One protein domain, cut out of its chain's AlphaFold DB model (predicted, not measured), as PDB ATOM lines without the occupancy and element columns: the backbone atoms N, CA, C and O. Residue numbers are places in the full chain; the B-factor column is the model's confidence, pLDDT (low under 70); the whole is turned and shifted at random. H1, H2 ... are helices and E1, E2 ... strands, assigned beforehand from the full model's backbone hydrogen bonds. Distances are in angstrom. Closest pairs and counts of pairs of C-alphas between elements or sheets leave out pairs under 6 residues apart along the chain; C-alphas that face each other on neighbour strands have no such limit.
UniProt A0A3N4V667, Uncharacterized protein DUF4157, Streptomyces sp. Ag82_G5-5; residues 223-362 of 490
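Overview. This is residues 223 to 362 of the 490 residues of the protein "Uncharacterized protein DUF4157" of Streptomyces sp. Ag82_G5-5 (UniProt A0A3N4V667). Two long helices, H4 and H6, lie side by side running opposite ways and make the core, with H5 packed on H4 toward one end of the pair and H3 making a corner with the other end of H4. H2 packs slantwise on H6, and H1 folds back on H2 as a helical hairpin; a tiny sheet of two antiparallel strands, E1 and E2, joins the ends from which H5 and H6 set out. The printed part has 140 residues with six named helices and two named strands, in the order H1 H2 H3 H4 E1 H5 E2 H6, and its class is mostly helix. It is compact, with a radius of gyration of the C-alphas of 16.0 A, and spans 48 by 38 by 22 A.

Along the chain. H1 is residues 223 to 233, 15.3 A long, beginning at C-alpha 223 at (148.038, 139.191, 159.438). H2 is residues 239 to 246, and H3 is residues 251 to 263, 18.3 A long. H4, residues 270 to 293, is the longest helix by residues and measures 34.6 A, from C-alpha 270 at (160.153, 130.634, 153.691). E1 is residues 301 to 303, followed directly by H5, residues 304 to 315, 15.6 A long. E2 is residues 330 to 332, followed directly by H6, residues 333 to 353, 30.5 A long, which ends at C-alpha 353 at (150.124, 125.514, 163.146).

Arrangement. H4 is the hub, touching three helices. It touches H6 at a shallow tilt of 24 degrees, opposite ways, the closest C-alphas being those of Ala 279 and Ala 347, 5.1 A apart. With residues 281 to 289 alone it touches H5, at a steep tilt of 43 degrees, opposite ways; the closest C-alphas are those of Ser 281 and Met 315, 5.0 A apart. With residues 270 to 274 alone it touches H3, about perpendicular at 74 degrees, closest at C-alphas 254 and 274, 6.0 A apart. H2 touches residues 339 to 347 of H6 at a steep tilt of 59 degrees, closest at C-alphas 240 and 343, 4.5 A apart. H1 and H2 form a helical hairpin at a shallow tilt of 25 degrees, closest at C-alphas 224 and 245, 6.6 A apart. H1 and H6 are apart. E1 and E2 are antiparallel, with N 302 and O 331 within hydrogen-bond range at 2.9 A. In the six helices every O i to N i+4 pair is within hydrogen-bond range.

Size, cuts and confidence. The C-alphas farthest apart, those of Gly 265 and Asp 328, are 50.4 A apart. The printed part has no cut. The link from H5 to E2, residues 316 to 329, is long. Mean pLDDT of the printed part is 85.1; residues 234 to 237 and 355 to 362 are under 70.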
ATOM      1  N   TRP A 223     149.122 139.720 158.620       79.69
ATOM      2  CA  TRP A 223     148.038 139.191 159.438       79.69
ATOM      3  C   TRP A 223     148.249 139.389 160.942       79.69
ATOM      4  O   TRP A 223     147.270 139.600 161.650       79.69
ATOM      5  N   LEU A 224     149.495 139.377 161.431       78.88
ATOM      6  CA  LEU A 224     149.765 139.599 162.852       78.88
ATOM      7  C   LEU A 224     149.444 141.041 163.267       78.88
ATOM      8  O   LEU A 224     148.858 141.248 164.320       78.88
ATOM      9  N   TYR A 225     149.750 142.020 162.410       84.44
ATOM     10  CA  TYR A 225     149.426 143.433 162.650       84.44
ATOM     11  C   TYR A 225     147.919 143.681 162.677       84.44
ATOM     12  O   TYR A 225     147.426 144.419 163.524       84.44
ATOM     13  N   VAL A 226     147.170 143.011 161.797       86.25
ATOM     14  CA  VAL A 226     145.702 143.058 161.828       86.25
ATOM     15  C   VAL A 226     145.163 142.445 163.126       86.25
ATOM     16  O   VAL A 226     144.272 143.022 163.741       86.25
ATOM     17  N   LEU A 227     145.706 141.305 163.573       80.94
ATOM     18  CA  LEU A 227     145.283 140.676 164.829       80.94
ATOM     19  C   LEU A 227     145.634 141.508 166.065       80.94
ATOM     20  O   LEU A 227     144.814 141.576 166.973       80.94
ATOM     21  N   GLU A 228     146.804 142.154 166.102       79.75
ATOM     22  CA  GLU A 228     147.183 143.085 167.176       79.75
ATOM     23  C   GLU A 228     146.181 144.238 167.273       79.75
ATOM     24  O   GLU A 228     145.686 144.518 168.360       79.75
ATOM     25  N   ALA A 229     145.815 144.839 166.137       82.06
ATOM     26  CA  ALA A 229     144.847 145.930 166.093       82.06
ATOM     27  C   ALA A 229     143.442 145.498 166.560       82.06
ATOM     28  O   ALA A 229     142.793 146.220 167.315       82.06
ATOM     29  N   ILE A 230     142.982 144.304 166.162       79.25
ATOM     30  CA  ILE A 230     141.705 143.735 166.633       79.25
ATOM     31  C   ILE A 230     141.774 143.447 168.139       79.25
ATOM     32  O   ILE A 230     140.878 143.833 168.885       79.25
ATOM     33  N   ALA A 231     142.847 142.810 168.612       72.88
ATOM     34  CA  ALA A 231     143.030 142.505 170.027       72.88
ATOM     35  C   ALA A 231     143.055 143.780 170.889       72.88
ATOM     36  O   ALA A 231     142.378 143.837 171.917       72.88
ATOM     37  N   GLU A 232     143.760 144.821 170.436       72.12
ATOM     38  CA  GLU A 232     143.809 146.134 171.090       72.12
ATOM     39  C   GLU A 232     142.423 146.803 171.100       72.12
ATOM     40  O   GLU A 232     141.994 147.300 172.141       72.12
ATOM     41  N   HIS A 233     141.668 146.739 169.993       70.69
ATOM     42  CA  HIS A 233     140.291 147.251 169.918       70.69
ATOM     43  C   HIS A 233     139.363 146.611 170.967       70.69
ATOM     44  O   HIS A 233     138.539 147.297 171.586       70.69
ATOM     45  N   HIS A 234     139.521 145.304 171.191       65.88
ATOM     46  CA  HIS A 234     138.748 144.530 172.165       65.88
ATOM     47  C   HIS A 234     139.319 144.566 173.594       65.88
ATOM     48  O   HIS A 234     138.764 143.914 174.477       65.88
ATOM     49  N   GLY A 235     140.380 145.340 173.848       62.28
ATOM     50  CA  GLY A 235     140.955 145.516 175.185       62.28
ATOM     51  C   GLY A 235     141.708 144.293 175.715       62.28
ATOM     52  O   GLY A 235     141.823 144.123 176.928       62.28
ATOM     53  N   LEU A 236     142.200 143.430 174.828       65.25
ATOM     54  CA  LEU A 236     142.981 142.252 175.199       65.25
ATOM     55  C   LEU A 236     144.443 142.622 175.498       65.25
ATOM     56  O   LEU A 236     144.960 143.596 174.941       65.25
ATOM     57  N   PRO A 237     145.149 141.836 176.328       65.25
ATOM     58  CA  PRO A 237     146.575 142.032 176.561       65.25
ATOM     59  C   PRO A 237     147.387 141.751 175.286       65.25
ATOM     60  O   PRO A 237     147.568 140.610 174.862       65.25
ATOM     61  N   ILE A 238     147.914 142.807 174.663       74.00
ATOM     62  CA  ILE A 238     148.664 142.704 173.401       74.00
ATOM     63  C   ILE A 238     150.180 142.600 173.574       74.00
ATOM     64  O   ILE A 238     150.880 142.392 172.590       74.00
ATOM     65  N   GLN A 239     150.732 142.746 174.781       81.56
ATOM     66  CA  GLN A 239     152.177 142.933 174.978       81.56
ATOM     67  C   GLN A 239     152.990 141.753 174.434       81.56
ATOM     68  O   GLN A 239     153.922 141.948 173.656       81.56
ATOM     69  N   ALA A 240     152.604 140.522 174.772       82.50
ATOM     70  CA  ALA A 240     153.298 139.329 174.293       82.50
ATOM     71  C   ALA A 240     153.083 139.084 172.786       82.50
ATOM     72  O   ALA A 240     153.986 138.597 172.108       82.50
ATOM     73  N   LEU A 241     151.928 139.472 172.227       80.38
ATOM     74  CA  LEU A 241     151.682 139.414 170.781       80.38
ATOM     75  C   LEU A 241     152.569 140.430 170.044       80.38
ATOM     76  O   LEU A 241     153.278 140.065 169.111       80.38
ATOM     77  N   SER A 242     152.600 141.668 170.534       81.94
ATOM     78  CA  SER A 242     153.469 142.750 170.072       81.94
ATOM     79  C   SER A 242     154.941 142.335 170.080       81.94
ATOM     80  O   SER A 242     155.648 142.538 169.091       81.94
ATOM     81  N   VAL A 243     155.413 141.740 171.180       86.81
ATOM     82  CA  VAL A 243     156.791 141.245 171.303       86.81
ATOM     83  C   VAL A 243     157.069 140.148 170.277       86.81
ATOM     84  O   VAL A 243     158.066 140.236 169.562       86.81
ATOM     85  N   ALA A 244     156.177 139.161 170.143       83.81
ATOM     86  CA  ALA A 244     156.343 138.089 169.164       83.81
ATOM     87  C   ALA A 244     156.384 138.620 167.721       83.81
ATOM     88  O   ALA A 244     157.199 138.181 166.914       83.81
ATOM     89  N   MET A 245     155.548 139.608 167.403       79.62
ATOM     90  CA  MET A 245     155.524 140.268 166.096       79.62
ATOM     91  C   MET A 245     156.811 141.010 165.773       79.62
ATOM     92  O   MET A 245     157.297 140.956 164.646       79.62
ATOM     93  N   ARG A 246     157.361 141.716 166.758       83.56
ATOM     94  CA  ARG A 246     158.574 142.523 166.598       83.56
ATOM     95  C   ARG A 246     159.850 141.680 166.624       83.56
ATOM     96  O   ARG A 246     160.891 142.161 166.194       83.56
ATOM     97  N   ALA A 247     159.754 140.422 167.058       86.62
ATOM     98  CA  ALA A 247     160.793 139.404 166.915       86.62
ATOM     99  C   ALA A 247     160.793 138.714 165.534       86.62
ATOM    100  O   ALA A 247     161.653 137.871 165.269       86.62
ATOM    101  N   TYR A 248     159.845 139.043 164.650       85.25
ATOM    102  CA  TYR A 248     159.788 138.462 163.312       85.25
ATOM    103  C   TYR A 248     160.997 138.909 162.466       85.25
ATOM    104  O   TYR A 248     161.313 140.101 162.444       85.25
ATOM    105  N   PRO A 249     161.681 138.001 161.739       85.31
ATOM    106  CA  PRO A 249     162.902 138.357 161.023       85.31
ATOM    107  C   PRO A 249     162.638 139.304 159.849       85.31
ATOM    108  O   PRO A 249     161.601 139.235 159.177       85.31
ATOM    109  N   SER A 250     163.634 140.138 159.535       83.25
ATOM    110  CA  SER A 250     163.644 140.907 158.292       83.25
ATOM    111  C   SER A 250     163.629 139.975 157.070       83.25
ATOM    112  O   SER A 250     164.047 138.813 157.132       83.25
ATOM    113  N   THR A 251     163.160 140.489 155.929       83.88
ATOM    114  CA  THR A 251     163.185 139.746 154.657       83.88
ATOM    115  C   THR A 251     164.603 139.315 154.291       83.88
ATOM    116  O   THR A 251     164.796 138.185 153.856       83.88
ATOM    117  N   GLU A 252     165.584 140.191 154.514       87.25
ATOM    118  CA  GLU A 252     167.002 139.926 154.270       87.25
ATOM    119  C   GLU A 252     167.504 138.750 155.115       87.25
ATOM    120  O   GLU A 252     167.929 137.743 154.550       87.25
ATOM    121  N   ASN A 253     167.318 138.800 156.439       87.94
ATOM    122  CA  ASN A 253     167.752 137.739 157.353       87.94
ATOM    123  C   ASN A 253     167.080 136.397 157.022       87.94
ATOM    124  O   ASN A 253     167.715 135.339 157.043       87.94
ATOM    125  N   ARG A 254     165.781 136.418 156.691       89.69
ATOM    126  CA  ARG A 254     165.055 135.219 156.252       89.69
ATOM    127  C   ARG A 254     165.650 134.656 154.963       89.69
ATOM    128  O   ARG A 254     165.817 133.443 154.845       89.69
ATOM    129  N   ASP A 255     165.924 135.508 153.979       90.25
ATOM    130  CA  ASP A 255     166.423 135.088 152.669       90.25
ATOM    131  C   ASP A 255     167.853 134.554 152.738       90.25
ATOM    132  O   ASP A 255     168.190 133.604 152.028       90.25
ATOM    133  N   GLU A 256     168.678 135.107 153.621       93.00
ATOM    134  CA  GLU A 256     169.989 134.556 153.958       93.00
ATOM    135  C   GLU A 256     169.866 133.159 154.565       93.00
ATOM    136  O   GLU A 256     170.432 132.208 154.015       93.00
ATOM    137  N   ARG A 257     169.034 132.984 155.599       92.44
ATOM    138  CA  ARG A 257     168.815 131.663 156.207       92.44
ATOM    139  C   ARG A 257     168.213 130.662 155.218       92.44
ATOM    140  O   ARG A 257     168.615 129.502 155.196       92.44
ATOM    141  N   LEU A 258     167.317 131.093 154.328       91.94
ATOM    142  CA  LEU A 258     166.801 130.253 153.239       91.94
ATOM    143  C   LEU A 258     167.912 129.766 152.305       91.94
ATOM    144  O   LEU A 258     167.894 128.609 151.882       91.94
ATOM    145  N   LYS A 259     168.865 130.635 151.949       93.31
ATOM    146  CA  LYS A 259     170.017 130.250 151.119       93.31
ATOM    147  C   LYS A 259     170.891 129.230 151.845       93.31
ATOM    148  O   LYS A 259     171.351 128.286 151.207       93.31
ATOM    149  N   GLU A 260     171.106 129.390 153.147       94.06
ATOM    150  CA  GLU A 260     171.862 128.433 153.964       94.06
ATOM    151  C   GLU A 260     171.184 127.064 154.033       94.06
ATOM    152  O   GLU A 260     171.835 126.051 153.786       94.06
ATOM    153  N   GLU A 261     169.876 127.019 154.294       93.38
ATOM    154  CA  GLU A 261     169.116 125.764 154.313       93.38
ATOM    155  C   GLU A 261     169.157 125.062 152.949       93.38
ATOM    156  O   GLU A 261     169.413 123.861 152.871       93.38
ATOM    157  N   ARG A 262     169.040 125.823 151.853       92.00
ATOM    158  CA  ARG A 262     169.198 125.282 150.493       92.00
ATOM    159  C   ARG A 262     170.597 124.720 150.242       92.00
ATOM    160  O   ARG A 262     170.708 123.666 149.624       92.00
ATOM    161  N   LYS A 263     171.657 125.380 150.727       93.88
ATOM    162  CA  LYS A 263     173.043 124.871 150.630       93.88
ATOM    163  C   LYS A 263     173.232 123.558 151.394       93.88
ATOM    164  O   LYS A 263     174.016 122.726 150.957       93.88
ATOM    165  N   LYS A 264     172.500 123.357 152.494       94.19
ATOM    166  CA  LYS A 264     172.475 122.100 153.263       94.19
ATOM    167  C   LYS A 264     171.617 121.002 152.612       94.19
ATOM    168  O   LYS A 264     171.567 119.895 153.133       94.19
ATOM    169  N   GLY A 265     170.941 121.290 151.495       91.81
ATOM    170  CA  GLY A 265     170.024 120.363 150.826       91.81
ATOM    171  C   GLY A 265     168.606 120.341 151.409       91.81
ATOM    172  O   GLY A 265     167.772 119.562 150.951       91.81
ATOM    173  N   ASN A 266     168.294 121.211 152.375       89.19
ATOM    174  CA  ASN A 266     166.983 121.269 153.012       89.19
ATOM    175  C   ASN A 266     165.997 122.079 152.160       89.19
ATOM    176  O   ASN A 266     166.283 123.191 151.705       89.19
ATOM    177  N   LYS A 267     164.786 121.545 151.974       83.44
ATOM    178  CA  LYS A 267     163.690 122.232 151.279       83.44
ATOM    179  C   LYS A 267     162.713 122.808 152.302       83.44
ATOM    180  O   LYS A 267     161.744 122.152 152.666       83.44
ATOM    181  N   VAL A 268     162.974 124.034 152.752       81.75
ATOM    182  CA  VAL A 268     162.171 124.710 153.786       81.75
ATOM    183  C   VAL A 268     161.265 125.775 153.164       81.75
ATOM    184  O   VAL A 268     161.680 126.517 152.267       81.75
ATOM    185  N   ASN A 269     160.017 125.865 153.628       84.62
ATOM    186  CA  ASN A 269     159.113 126.946 153.252       84.62
ATOM    187  C   ASN A 269     159.564 128.259 153.918       84.62
ATOM    188  O   ASN A 269     159.785 128.305 155.122       84.62
ATOM    189  N   GLY A 270     159.676 129.352 153.155       83.00
ATOM    190  CA  GLY A 270     160.153 130.634 153.691       83.00
ATOM    191  C   GLY A 270     159.289 131.228 154.805       83.00
ATOM    192  O   GLY A 270     159.818 131.899 155.685       83.00
ATOM    193  N   ARG A 271     157.976 130.980 154.795       79.38
ATOM    194  CA  ARG A 271     157.068 131.437 155.855       79.38
ATOM    195  C   ARG A 271     157.257 130.622 157.129       79.38
ATOM    196  O   ARG A 271     157.378 131.198 158.202       79.38
ATOM    197  N   GLU A 272     157.311 129.304 156.991       82.12
ATOM    198  CA  GLU A 272     157.575 128.380 158.098       82.12
ATOM    199  C   GLU A 272     158.923 128.684 158.756       82.12
ATOM    200  O   GLU A 272     158.993 128.866 159.970       82.12
ATOM    201  N   LEU A 273     159.967 128.875 157.943       88.12
ATOM    202  CA  LEU A 273     161.290 129.258 158.420       88.12
ATOM    203  C   LEU A 273     161.266 130.577 159.194       88.12
ATOM    204  O   LEU A 273     161.888 130.679 160.241       88.12
ATOM    205  N   ALA A 274     160.540 131.584 158.714       86.94
ATOM    206  CA  ALA A 274     160.477 132.870 159.393       86.94
ATOM    207  C   ALA A 274     159.764 132.793 160.759       86.94
ATOM    208  O   ALA A 274     160.206 133.421 161.722       86.94
ATOM    209  N   VAL A 275     158.705 131.985 160.877       84.94
ATOM    210  CA  VAL A 275     158.035 131.738 162.167       84.94
ATOM    211  C   VAL A 275     158.942 130.938 163.108       84.94
ATOM    212  O   VAL A 275     159.028 131.260 164.290       84.94
ATOM    213  N   MET A 276     159.695 129.967 162.584       88.75
ATOM    214  CA  MET A 276     160.706 129.242 163.360       88.75
ATOM    215  C   MET A 276     161.807 130.179 163.876       88.75
ATOM    216  O   MET A 276     162.098 130.170 165.068       88.75
ATOM    217  N   MET A 277     162.355 131.046 163.021       91.50
ATOM    218  CA  MET A 277     163.347 132.057 163.413       91.50
ATOM    219  C   MET A 277     162.805 133.006 164.492       91.50
ATOM    220  O   MET A 277     163.531 133.358 165.414       91.50
ATOM    221  N   THR A 278     161.518 133.367 164.428       90.00
ATOM    222  CA  THR A 278     160.857 134.173 165.472       90.00
ATOM    223  C   THR A 278     160.916 133.460 166.828       90.00
ATOM    224  O   THR A 278     161.323 134.048 167.830       90.00
ATOM    225  N   ALA A 279     160.562 132.170 166.867       91.38
ATOM    226  CA  ALA A 279     160.632 131.365 168.084       91.38
ATOM    227  C   ALA A 279     162.080 131.188 168.587       91.38
ATOM    228  O   ALA A 279     162.313 131.237 169.794       91.38
ATOM    229  N   GLU A 280     163.058 131.026 167.688       94.38
ATOM    230  CA  GLU A 280     164.489 130.948 168.028       94.38
ATOM    231  C   GLU A 280     164.995 132.241 168.693       94.38
ATOM    232  O   GLU A 280     165.667 132.181 169.728       94.38
ATOM    233  N   SER A 281     164.641 133.405 168.139       94.19
ATOM    234  CA  SER A 281     165.012 134.723 168.669       94.19
ATOM    235  C   SER A 281     164.379 135.003 170.035       94.19
ATOM    236  O   SER A 281     165.065 135.465 170.950       94.19
ATOM    237  N   LEU A 282     163.104 134.655 170.221       95.06
ATOM    238  CA  LEU A 282     162.433 134.778 171.520       95.06
ATOM    239  C   LEU A 282     163.032 133.825 172.560       95.06
ATOM    240  O   LEU A 282     163.283 134.239 173.689       95.06
ATOM    241  N   ALA A 283     163.359 132.586 172.175       96.44
ATOM    242  CA  ALA A 283     164.063 131.654 173.055       96.44
ATOM    243  C   ALA A 283     165.434 132.198 173.486       96.44
ATOM    244  O   ALA A 283     165.847 132.028 174.631       96.44
ATOM    245  N   ALA A 284     166.160 132.847 172.569       96.94
ATOM    246  CA  ALA A 284     167.421 133.500 172.894       96.94
ATOM    247  C   ALA A 284     167.222 134.653 173.887       96.94
ATOM    248  O   ALA A 284     168.016 134.775 174.817       96.94
ATOM    249  N   MET A 285     166.157 135.443 173.735       97.25
ATOM    250  CA  MET A 285     165.830 136.540 174.649       97.25
ATOM    251  C   MET A 285     165.486 136.033 176.053       97.25
ATOM    252  O   MET A 285     166.066 136.510 177.026       97.25
ATOM    253  N   VAL A 286     164.630 135.010 176.163       96.88
ATOM    254  CA  VAL A 286     164.295 134.375 177.450       96.88
ATOM    255  C   VAL A 286     165.560 133.862 178.146       96.88
ATOM    256  O   VAL A 286     165.791 134.199 179.302       96.88
ATOM    257  N   ARG A 287     166.469 133.186 177.426       97.81
ATOM    258  CA  ARG A 287     167.754 132.736 178.001       97.81
ATOM    259  C   ARG A 287     168.631 133.881 178.516       97.81
ATOM    260  O   ARG A 287     169.330 133.714 179.518       97.81
ATOM    261  N   VAL A 288     168.649 135.025 177.825       97.25
ATOM    262  CA  VAL A 288     169.399 136.209 178.281       97.25
ATOM    263  C   VAL A 288     168.793 136.755 179.575       97.25
ATOM    264  O   VAL A 288     169.546 137.052 180.502       97.25
ATOM    265  N   LEU A 289     167.463 136.820 179.669       95.81
ATOM    266  CA  LEU A 289     166.762 137.234 180.886       95.81
ATOM    267  C   LEU A 289     166.998 136.251 182.043       95.81
ATOM    268  O   LEU A 289     167.332 136.694 183.137       95.81
ATOM    269  N   ASP A 290     166.928 134.939 181.801       96.38
ATOM    270  CA  ASP A 290     167.224 133.904 182.808       96.38
ATOM    271  C   ASP A 290     168.657 134.030 183.345       96.38
ATOM    272  O   ASP A 290     168.912 133.927 184.546       96.38
ATOM    273  N   THR A 291     169.610 134.301 182.448       96.81
ATOM    274  CA  THR A 291     171.012 134.527 182.821       96.81
ATOM    275  C   THR A 291     171.169 135.808 183.636       96.81
ATOM    276  O   THR A 291     171.957 135.841 184.574       96.81
ATOM    277  N   TRP A 292     170.436 136.875 183.313       95.69
ATOM    278  CA  TRP A 292     170.458 138.096 184.117       95.69
ATOM    279  C   TRP A 292     169.875 137.837 185.512       95.69
ATOM    280  O   TRP A 292     170.510 138.175 186.511       95.69
ATOM    281  N   ARG A 293     168.735 137.139 185.595       94.00
ATOM    282  CA  ARG A 293     168.048 136.763 186.842       94.00
ATOM    283  C   ARG A 293     168.950 135.993 187.807       94.00
ATOM    284  O   ARG A 293     168.876 136.224 189.008       94.00
ATOM    285  N   SER A 294     169.816 135.106 187.305       95.62
ATOM    286  CA  SER A 294     170.720 134.313 188.153       95.62
ATOM    287  C   SER A 294     171.830 135.128 188.828       95.62
ATOM    288  O   SER A 294     172.410 134.662 189.807       95.62
ATOM    289  N   HIS A 295     172.100 136.345 188.346       95.06
ATOM    290  CA  HIS A 295     173.113 137.248 188.901       95.06
ATOM    291  C   HIS A 295     172.521 138.401 189.731       95.06
ATOM    292  O   HIS A 295     173.286 139.204 190.262       95.06
ATOM    293  N   HIS A 296     171.191 138.492 189.865       93.50
ATOM    294  CA  HIS A 296     170.509 139.610 190.529       93.50
ATOM    295  C   HIS A 296     169.489 139.133 191.586       93.50
ATOM    296  O   HIS A 296     168.828 138.113 191.392       93.50
ATOM    297  N   PRO A 297     169.295 139.857 192.708       91.00
ATOM    298  CA  PRO A 297     168.240 139.573 193.698       91.00
ATOM    299  C   PRO A 297     166.813 139.609 193.124       91.00
ATOM    300  O   PRO A 297     166.590 140.254 192.099       91.00
ATOM    301  N   THR A 298     165.844 138.928 193.758       81.44
ATOM    302  CA  THR A 298     164.436 138.796 193.281       81.44
ATOM    303  C   THR A 298     163.750 140.122 193.048       81.44
ATOM    304  O   THR A 298     163.096 140.296 192.029       81.44
ATOM    305  N   ASP A 299     164.042 141.090 193.904       84.00
ATOM    306  CA  ASP A 299     163.335 142.367 193.933       84.00
ATOM    307  C   ASP A 299     164.021 143.427 193.050       84.00
ATOM    308  O   ASP A 299     163.775 144.624 193.183       84.00
ATOM    309  N   THR A 300     164.938 143.001 192.174       89.12
ATOM    310  CA  THR A 300     165.688 143.911 191.302       89.12
ATOM    311  C   THR A 300     164.853 144.279 190.083       89.12
ATOM    312  O   THR A 300     164.554 143.423 189.248       89.12
ATOM    313  N   ASP A 301     164.535 145.564 189.951       91.50
ATOM    314  CA  ASP A 301     163.975 146.113 188.718       91.50
ATOM    315  C   ASP A 301     164.989 146.062 187.573       91.50
ATOM    316  O   ASP A 301     166.182 146.308 187.761       91.50
ATOM    317  N   ILE A 302     164.487 145.824 186.364       94.44
ATOM    318  CA  ILE A 302     165.268 145.864 185.130       94.44
ATOM    319  C   ILE A 302     165.027 147.185 184.394       94.44
ATOM    320  O   ILE A 302     163.899 147.681 184.307       94.44
ATOM    321  N   THR A 303     166.085 147.779 183.852       96.38
ATOM    322  CA  THR A 303     165.984 149.037 183.101       96.38
ATOM    323  C   THR A 303     165.595 148.806 181.641       96.38
ATOM    324  O   THR A 303     165.894 147.775 181.038       96.38
ATOM    325  N   ARG A 304     164.970 149.813 181.023       94.81
ATOM    326  CA  ARG A 304     164.654 149.816 179.588       94.81
ATOM    327  C   ARG A 304     165.904 149.622 178.726       94.81
ATOM    328  O   ARG A 304     165.839 148.918 177.721       94.81
ATOM    329  N   ASP A 305     167.029 150.205 179.131       96.56
ATOM    330  CA  ASP A 305     168.294 150.111 178.399       96.56
ATOM    331  C   ASP A 305     168.889 148.700 178.447       96.56
ATOM    332  O   ASP A 305     169.360 148.205 177.419       96.56
ATOM    333  N   GLU A 306     168.809 148.023 179.597       96.94
ATOM    334  CA  GLU A 306     169.200 146.614 179.731       96.94
ATOM    335  C   GLU A 306     168.336 145.717 178.845       96.94
ATOM    336  O   GLU A 306     168.873 144.972 178.022       96.94
ATOM    337  N   VAL A 307     167.003 145.841 178.929       96.19
ATOM    338  CA  VAL A 307     166.084 145.066 178.076       96.19
ATOM    339  C   VAL A 307     166.360 145.345 176.595       96.19
ATOM    340  O   VAL A 307     166.394 144.417 175.789       96.19
ATOM    341  N   GLY A 308     166.625 146.601 176.227       96.31
ATOM    342  CA  GLY A 308     166.966 146.989 174.858       96.31
ATOM    343  C   GLY A 308     168.283 146.373 174.382       96.31
ATOM    344  O   GLY A 308     168.374 145.888 173.254       96.31
ATOM    345  N   ALA A 309     169.304 146.328 175.241       97.25
ATOM    346  CA  ALA A 309     170.572 145.671 174.933       97.25
ATOM    347  C   ALA A 309     170.400 144.157 174.747       97.25
ATOM    348  O   ALA A 309     170.967 143.580 173.813       97.25
ATOM    349  N   PHE A 310     169.582 143.520 175.585       97.19
ATOM    350  CA  PHE A 310     169.259 142.099 175.467       97.19
ATOM    351  C   PHE A 310     168.493 141.810 174.179       97.19
ATOM    352  O   PHE A 310     168.863 140.894 173.445       97.19
ATOM    353  N   ALA A 311     167.507 142.646 173.849       94.06
ATOM    354  CA  ALA A 311     166.719 142.535 172.632       94.06
ATOM    355  C   ALA A 311     167.588 142.661 171.371       94.06
ATOM    356  O   ALA A 311     167.544 141.783 170.506       94.06
ATOM    357  N   ARG A 312     168.467 143.671 171.296       93.81
ATOM    358  CA  ARG A 312     169.424 143.815 170.182       93.81
ATOM    359  C   ARG A 312     170.344 142.602 170.052       93.81
ATOM    360  O   ARG A 312     170.602 142.155 168.939       93.81
ATOM    361  N   ARG A 313     170.802 142.034 171.171       93.19
ATOM    362  CA  ARG A 313     171.664 140.841 171.176       93.19
ATOM    363  C   ARG A 313     170.932 139.573 170.726       93.19
ATOM    364  O   ARG A 313     171.510 138.775 169.998       93.19
ATOM    365  N   ALA A 314     169.706 139.357 171.194       92.62
ATOM    366  CA  ALA A 314     168.960 138.120 170.964       92.62
ATOM    367  C   ALA A 314     168.160 138.118 169.651       92.62
ATOM    368  O   ALA A 314     167.971 137.067 169.041       92.62
ATOM    369  N   MET A 315     167.681 139.287 169.225       88.50
ATOM    370  CA  MET A 315     166.712 139.438 168.133       88.50
ATOM    371  C   MET A 315     167.193 140.396 167.032       88.50
ATOM    372  O   MET A 315     166.535 140.527 166.007       88.50
ATOM    373  N   GLY A 316     168.333 141.070 167.221       86.00
ATOM    374  CA  GLY A 316     168.916 142.000 166.245       86.00
ATOM    375  C   GLY A 316     168.354 143.426 166.292       86.00
ATOM    376  O   GLY A 316     168.927 144.317 165.673       86.00
ATOM    377  N   ALA A 317     167.277 143.669 167.044       86.00
ATOM    378  CA  ALA A 317     166.668 144.986 167.233       86.00
ATOM    379  C   ALA A 317     165.971 145.093 168.603       86.00
ATOM    380  O   ALA A 317     165.648 144.087 169.231       86.00
ATOM    381  N   ASP A 318     165.710 146.318 169.056       86.00
ATOM    382  CA  ASP A 318     164.975 146.638 170.289       86.00
ATOM    383  C   ASP A 318     163.521 147.071 170.038       86.00
ATOM    384  O   ASP A 318     162.828 147.499 170.960       86.00
ATOM    385  N   THR A 319     163.010 146.897 168.819       84.69
ATOM    386  CA  THR A 319     161.630 147.261 168.453       84.69
ATOM    387  C   THR A 319     160.597 146.614 169.373       84.69
ATOM    388  O   THR A 319     159.604 147.251 169.706       84.69
ATOM    389  N   SER A 320     160.860 145.397 169.872       86.75
ATOM    390  CA  SER A 320     160.002 144.670 170.828       86.75
ATOM    391  C   SER A 320     159.640 145.444 172.108       86.75
ATOM    392  O   SER A 320     158.640 145.116 172.742       86.75
ATOM    393  N   LEU A 321     160.386 146.499 172.461       88.75
ATOM    394  CA  LEU A 321     160.124 147.341 173.632       88.75
ATOM    395  C   LEU A 321     159.000 148.375 173.425       88.75
ATOM    396  O   LEU A 321     158.633 149.060 174.382       88.75
ATOM    397  N   GLU A 322     158.470 148.540 172.206       83.94
ATOM    398  CA  GLU A 322     157.491 149.591 171.862       83.94
ATOM    399  C   GLU A 322     156.232 149.586 172.739       83.94
ATOM    400  O   GLU A 322     155.750 150.648 173.120       83.94
ATOM    401  N   LYS A 323     155.702 148.400 173.064       79.75
ATOM    402  CA  LYS A 323     154.462 148.231 173.847       79.75
ATOM    403  C   LYS A 323     154.716 147.721 175.273       79.75
ATOM    404  O   LYS A 323     153.775 147.338 175.966       79.75
ATOM    405  N   LEU A 324     155.976 147.690 175.712       83.12
ATOM    406  CA  LEU A 324     156.341 147.327 177.082       83.12
ATOM    407  C   LEU A 324     156.264 148.555 177.993       83.12
ATOM    408  O   LEU A 324     156.671 149.654 177.613       83.12
ATOM    409  N   VAL A 325     155.755 148.355 179.208       80.19
ATOM    410  CA  VAL A 325     155.548 149.425 180.187       80.19
ATOM    411  C   VAL A 325     156.771 149.539 181.088       80.19
ATOM    412  O   VAL A 325     157.172 148.562 181.713       80.19
ATOM    413  N   PHE A 326     157.330 150.745 181.169       83.06
ATOM    414  CA  PHE A 326     158.403 151.097 182.094       83.06
ATOM    415  C   PHE A 326     157.997 152.355 182.865       83.06
ATOM    416  O   PHE A 326     157.572 153.336 182.255       83.06
ATOM    417  N   GLN A 327     158.136 152.335 184.186       80.81
ATOM    418  CA  GLN A 327     157.965 153.489 185.065       80.81
ATOM    419  C   GLN A 327     159.350 154.044 185.392       80.81
ATOM    420  O   GLN A 327     160.229 153.298 185.815       80.81
ATOM    421  N   ASP A 328     159.582 155.327 185.105       86.69
ATOM    422  CA  ASP A 328     160.887 155.985 185.285       86.69
ATOM    423  C   ASP A 328     162.065 155.209 184.657       86.69
ATOM    424  O   ASP A 328     163.168 155.127 185.197       86.69
ATOM    425  N   GLY A 329     161.815 154.602 183.491       90.62
ATOM    426  CA  GLY A 329     162.805 153.817 182.750       90.62
ATOM    427  C   GLY A 329     163.061 152.411 183.301       90.62
ATOM    428  O   GLY A 329     163.956 151.733 182.799       90.62
ATOM    429  N   LYS A 330     162.282 151.951 184.284       89.00
ATOM    430  CA  LYS A 330     162.405 150.635 184.925       89.00
ATOM    431  C   LYS A 330     161.107 149.839 184.880       89.00
ATOM    432  O   LYS A 330     160.028 150.396 184.706       89.00
ATOM    433  N   ALA A 331     161.212 148.528 185.024       87.44
ATOM    434  CA  ALA A 331     160.079 147.630 185.174       87.44
ATOM    435  C   ALA A 331     160.444 146.493 186.130       87.44
ATOM    436  O   ALA A 331     161.617 146.136 186.252       87.44
ATOM    437  N   GLN A 332     159.432 145.882 186.744       88.81
ATOM    438  CA  GLN A 332     159.636 144.635 187.472       88.81
ATOM    439  C   GLN A 332     160.139 143.565 186.499       88.81
ATOM    440  O   GLN A 332     159.539 143.350 185.439       88.81
ATOM    441  N   PHE A 333     161.242 142.899 186.854       91.31
ATOM    442  CA  PHE A 333     161.856 141.877 186.004       91.31
ATOM    443  C   PHE A 333     160.851 140.789 185.612       91.31
ATOM    444  O   PHE A 333     160.747 140.459 184.431       91.31
ATOM    445  N   ASP A 334     160.077 140.291 186.580       85.06
ATOM    446  CA  ASP A 334     159.124 139.201 186.364       85.06
ATOM    447  C   ASP A 334     158.048 139.577 185.338       85.06
ATOM    448  O   ASP A 334     157.699 138.757 184.495       85.06
ATOM    449  N   SER A 335     157.590 140.835 185.312       85.31
ATOM    450  CA  SER A 335     156.631 141.299 184.299       85.31
ATOM    451  C   SER A 335     157.224 141.290 182.889       85.31
ATOM    452  O   SER A 335     156.550 140.918 181.930       85.31
ATOM    453  N   ILE A 336     158.491 141.691 182.737       90.31
ATOM    454  CA  ILE A 336     159.176 141.655 181.437       90.31
ATOM    455  C   ILE A 336     159.427 140.205 181.013       90.31
ATOM    456  O   ILE A 336     159.149 139.836 179.870       90.31
ATOM    457  N   HIS A 337     159.922 139.378 181.933       91.62
ATOM    458  CA  HIS A 337     160.193 137.961 181.705       91.62
ATOM    459  C   HIS A 337     158.934 137.191 181.304       91.62
ATOM    460  O   HIS A 337     158.956 136.465 180.308       91.62
ATOM    461  N   GLU A 338     157.816 137.422 181.994       86.00
ATOM    462  CA  GLU A 338     156.527 136.808 181.682       86.00
ATOM    463  C   GLU A 338     156.070 137.161 180.261       86.00
ATOM    464  O   GLU A 338     155.666 136.277 179.503       86.00
ATOM    465  N   VAL A 339     156.186 138.431 179.854       86.00
ATOM    466  CA  VAL A 339     155.790 138.865 178.507       86.00
ATOM    467  C   VAL A 339     156.624 138.174 177.423       86.00
ATOM    468  O   VAL A 339     156.057 137.689 176.440       86.00
ATOM    469  N   TYR A 340     157.950 138.091 177.583       91.69
ATOM    470  CA  TYR A 340     158.810 137.398 176.612       91.69
ATOM    471  C   TYR A 340     158.590 135.880 176.608       91.69
ATOM    472  O   TYR A 340     158.624 135.266 175.540       91.69
ATOM    473  N   THR A 341     158.307 135.280 177.765       87.56
ATOM    474  CA  THR A 341     157.982 133.852 177.880       87.56
ATOM    475  C   THR A 341     156.660 133.533 177.182       87.56
ATOM    476  O   THR A 341     156.620 132.663 176.311       87.56
ATOM    477  N   LYS A 342     155.601 134.311 177.442       84.62
ATOM    478  CA  LYS A 342     154.316 134.195 176.731       84.62
ATOM    479  C   LYS A 342     154.480 134.393 175.225       84.62
ATOM    480  O   LYS A 342     153.904 133.648 174.433       84.62
ATOM    481  N   ALA A 343     155.288 135.368 174.806       86.44
ATOM    482  CA  ALA A 343     155.593 135.582 173.393       86.44
ATOM    483  C   ALA A 343     156.275 134.352 172.766       86.44
ATOM    484  O   ALA A 343     155.897 133.928 171.671       86.44
ATOM    485  N   TYR A 344     157.248 133.759 173.464       88.88
ATOM    486  CA  TYR A 344     157.948 132.550 173.031       88.88
ATOM    487  C   TYR A 344     157.010 131.342 172.900       88.88
ATOM    488  O   TYR A 344     157.017 130.669 171.866       88.88
ATOM    489  N   ASP A 345     156.168 131.086 173.901       82.06
ATOM    490  CA  ASP A 345     155.228 129.963 173.871       82.06
ATOM    491  C   ASP A 345     154.190 130.108 172.753       82.06
ATOM    492  O   ASP A 345     153.913 129.149 172.025       82.06
ATOM    493  N   ARG A 346     153.701 131.330 172.512       77.44
ATOM    494  CA  ARG A 346     152.826 131.627 171.369       77.44
ATOM    495  C   ARG A 346     153.540 131.420 170.035       77.44
ATOM    496  O   ARG A 346     152.966 130.834 169.118       77.44
ATOM    497  N   ALA A 347     154.800 131.837 169.909       82.56
ATOM    498  CA  ALA A 347     155.580 131.584 168.699       82.56
ATOM    499  C   ALA A 347     155.755 130.076 168.441       82.56
ATOM    500  O   ALA A 347     155.621 129.637 167.299       82.56
ATOM    501  N   LYS A 348     155.957 129.259 169.483       82.75
ATOM    502  CA  LYS A 348     155.992 127.790 169.359       82.75
ATOM    503  C   LYS A 348     154.664 127.203 168.886       82.75
ATOM    504  O   LYS A 348     154.672 126.333 168.015       82.75
ATOM    505  N   LEU A 349     153.541 127.681 169.420       76.88
ATOM    506  CA  LEU A 349     152.210 127.284 168.954       76.88
ATOM    507  C   LEU A 349     152.047 127.593 167.457       76.88
ATOM    508  O   LEU A 349     151.546 126.767 166.692       76.88
ATOM    509  N   LEU A 350     152.515 128.765 167.016       76.44
ATOM    510  CA  LEU A 350     152.481 129.149 165.608       76.44
ATOM    511  C   LEU A 350     153.354 128.242 164.739       76.44
ATOM    512  O   LEU A 350     152.885 127.822 163.686       76.44
ATOM    513  N   VAL A 351     154.565 127.874 165.177       78.38
ATOM    514  CA  VAL A 351     155.415 126.908 164.452       78.38
ATOM    515  C   VAL A 351     154.662 125.598 164.189       78.38
ATOM    516  O   VAL A 351     154.737 125.067 163.088       78.38
ATOM    517  N   GLN A 352     153.878 125.107 165.154       75.81
ATOM    518  CA  GLN A 352     153.091 123.876 164.992       75.81
ATOM    519  C   GLN A 352     151.891 124.033 164.047       75.81
ATOM    520  O   GLN A 352     151.438 123.056 163.447       75.81
ATOM    521  N   LYS A 353     151.334 125.245 163.938       72.12
ATOM    522  CA  LYS A 353     150.124 125.514 163.146       72.12
ATOM    523  C   LYS A 353     150.427 125.970 161.716       72.12
ATOM    524  O   LYS A 353     149.557 125.806 160.859       72.12
ATOM    525  N   VAL A 354     151.610 126.530 161.454       71.38
ATOM    526  CA  VAL A 354     152.005 127.089 160.150       71.38
ATOM    527  C   VAL A 354     152.161 126.001 159.092       71.38
ATOM    528  O   VAL A 354     152.931 125.064 159.254       71.38
ATOM    529  N   GLY A 355     151.419 126.142 157.986       60.69
ATOM    530  CA  GLY A 355     151.424 125.204 156.864       60.69
ATOM    531  C   GLY A 355     151.237 125.897 155.510       60.69
ATOM    532  O   GLY A 355     151.267 127.120 155.383       60.69
ATOM    533  N   SER A 356     151.057 125.110 154.447       47.84
ATOM    534  CA  SER A 356     151.039 125.607 153.060       47.84
ATOM    535  C   SER A 356     149.732 126.286 152.619       47.84
ATOM    536  O   SER A 356     149.700 126.857 151.531       47.84
ATOM    537  N   ALA A 357     148.669 126.258 153.433       47.72
ATOM    538  CA  ALA A 357     147.315 126.631 153.000       47.72
ATOM    539  C   ALA A 357     146.767 127.965 153.551       47.72
ATOM    540  O   ALA A 357     145.693 128.382 153.125       47.72
ATOM    541  N   GLY A 358     147.460 128.664 154.463       52.81
ATOM    542  CA  GLY A 358     146.982 129.972 154.948       52.81
ATOM    543  C   GLY A 358     145.787 129.908 155.914       52.81
ATOM    544  O   GLY A 358     145.126 130.920 156.143       52.81
ATOM    545  N   ASP A 359     145.489 128.725 156.457       57.56
ATOM    546  CA  ASP A 359     144.365 128.470 157.371       57.56
ATOM    547  C   ASP A 359     144.748 128.638 158.854       57.56
ATOM    548  O   ASP A 359     143.951 128.391 159.755       57.56
ATOM    549  N   GLU A 360     145.979 129.075 159.134       65.62
ATOM    550  CA  GLU A 360     146.492 129.208 160.503       65.62
ATOM    551  C   GLU A 360     145.658 130.180 161.323       65.62
ATOM    552  O   GLU A 360     145.405 129.925 162.490       65.62
ATOM    553  N   VAL A 361     145.196 131.266 160.698       67.12
ATOM    554  CA  VAL A 361     144.363 132.272 161.361       67.12
ATOM    555  C   VAL A 361     143.022 131.664 161.764       67.12
ATOM    556  O   VAL A 361     142.563 131.892 162.871       67.12
ATOM    557  N   SER A 362     142.415 130.828 160.917       63.41
ATOM    558  CA  SER A 362     141.173 130.125 161.266       63.41
ATOM    559  C   SER A 362     141.398 129.140 162.415       63.41
ATOM    560  O   SER A 362     140.583 129.064 163.324       63.41
TER     561      SER A 362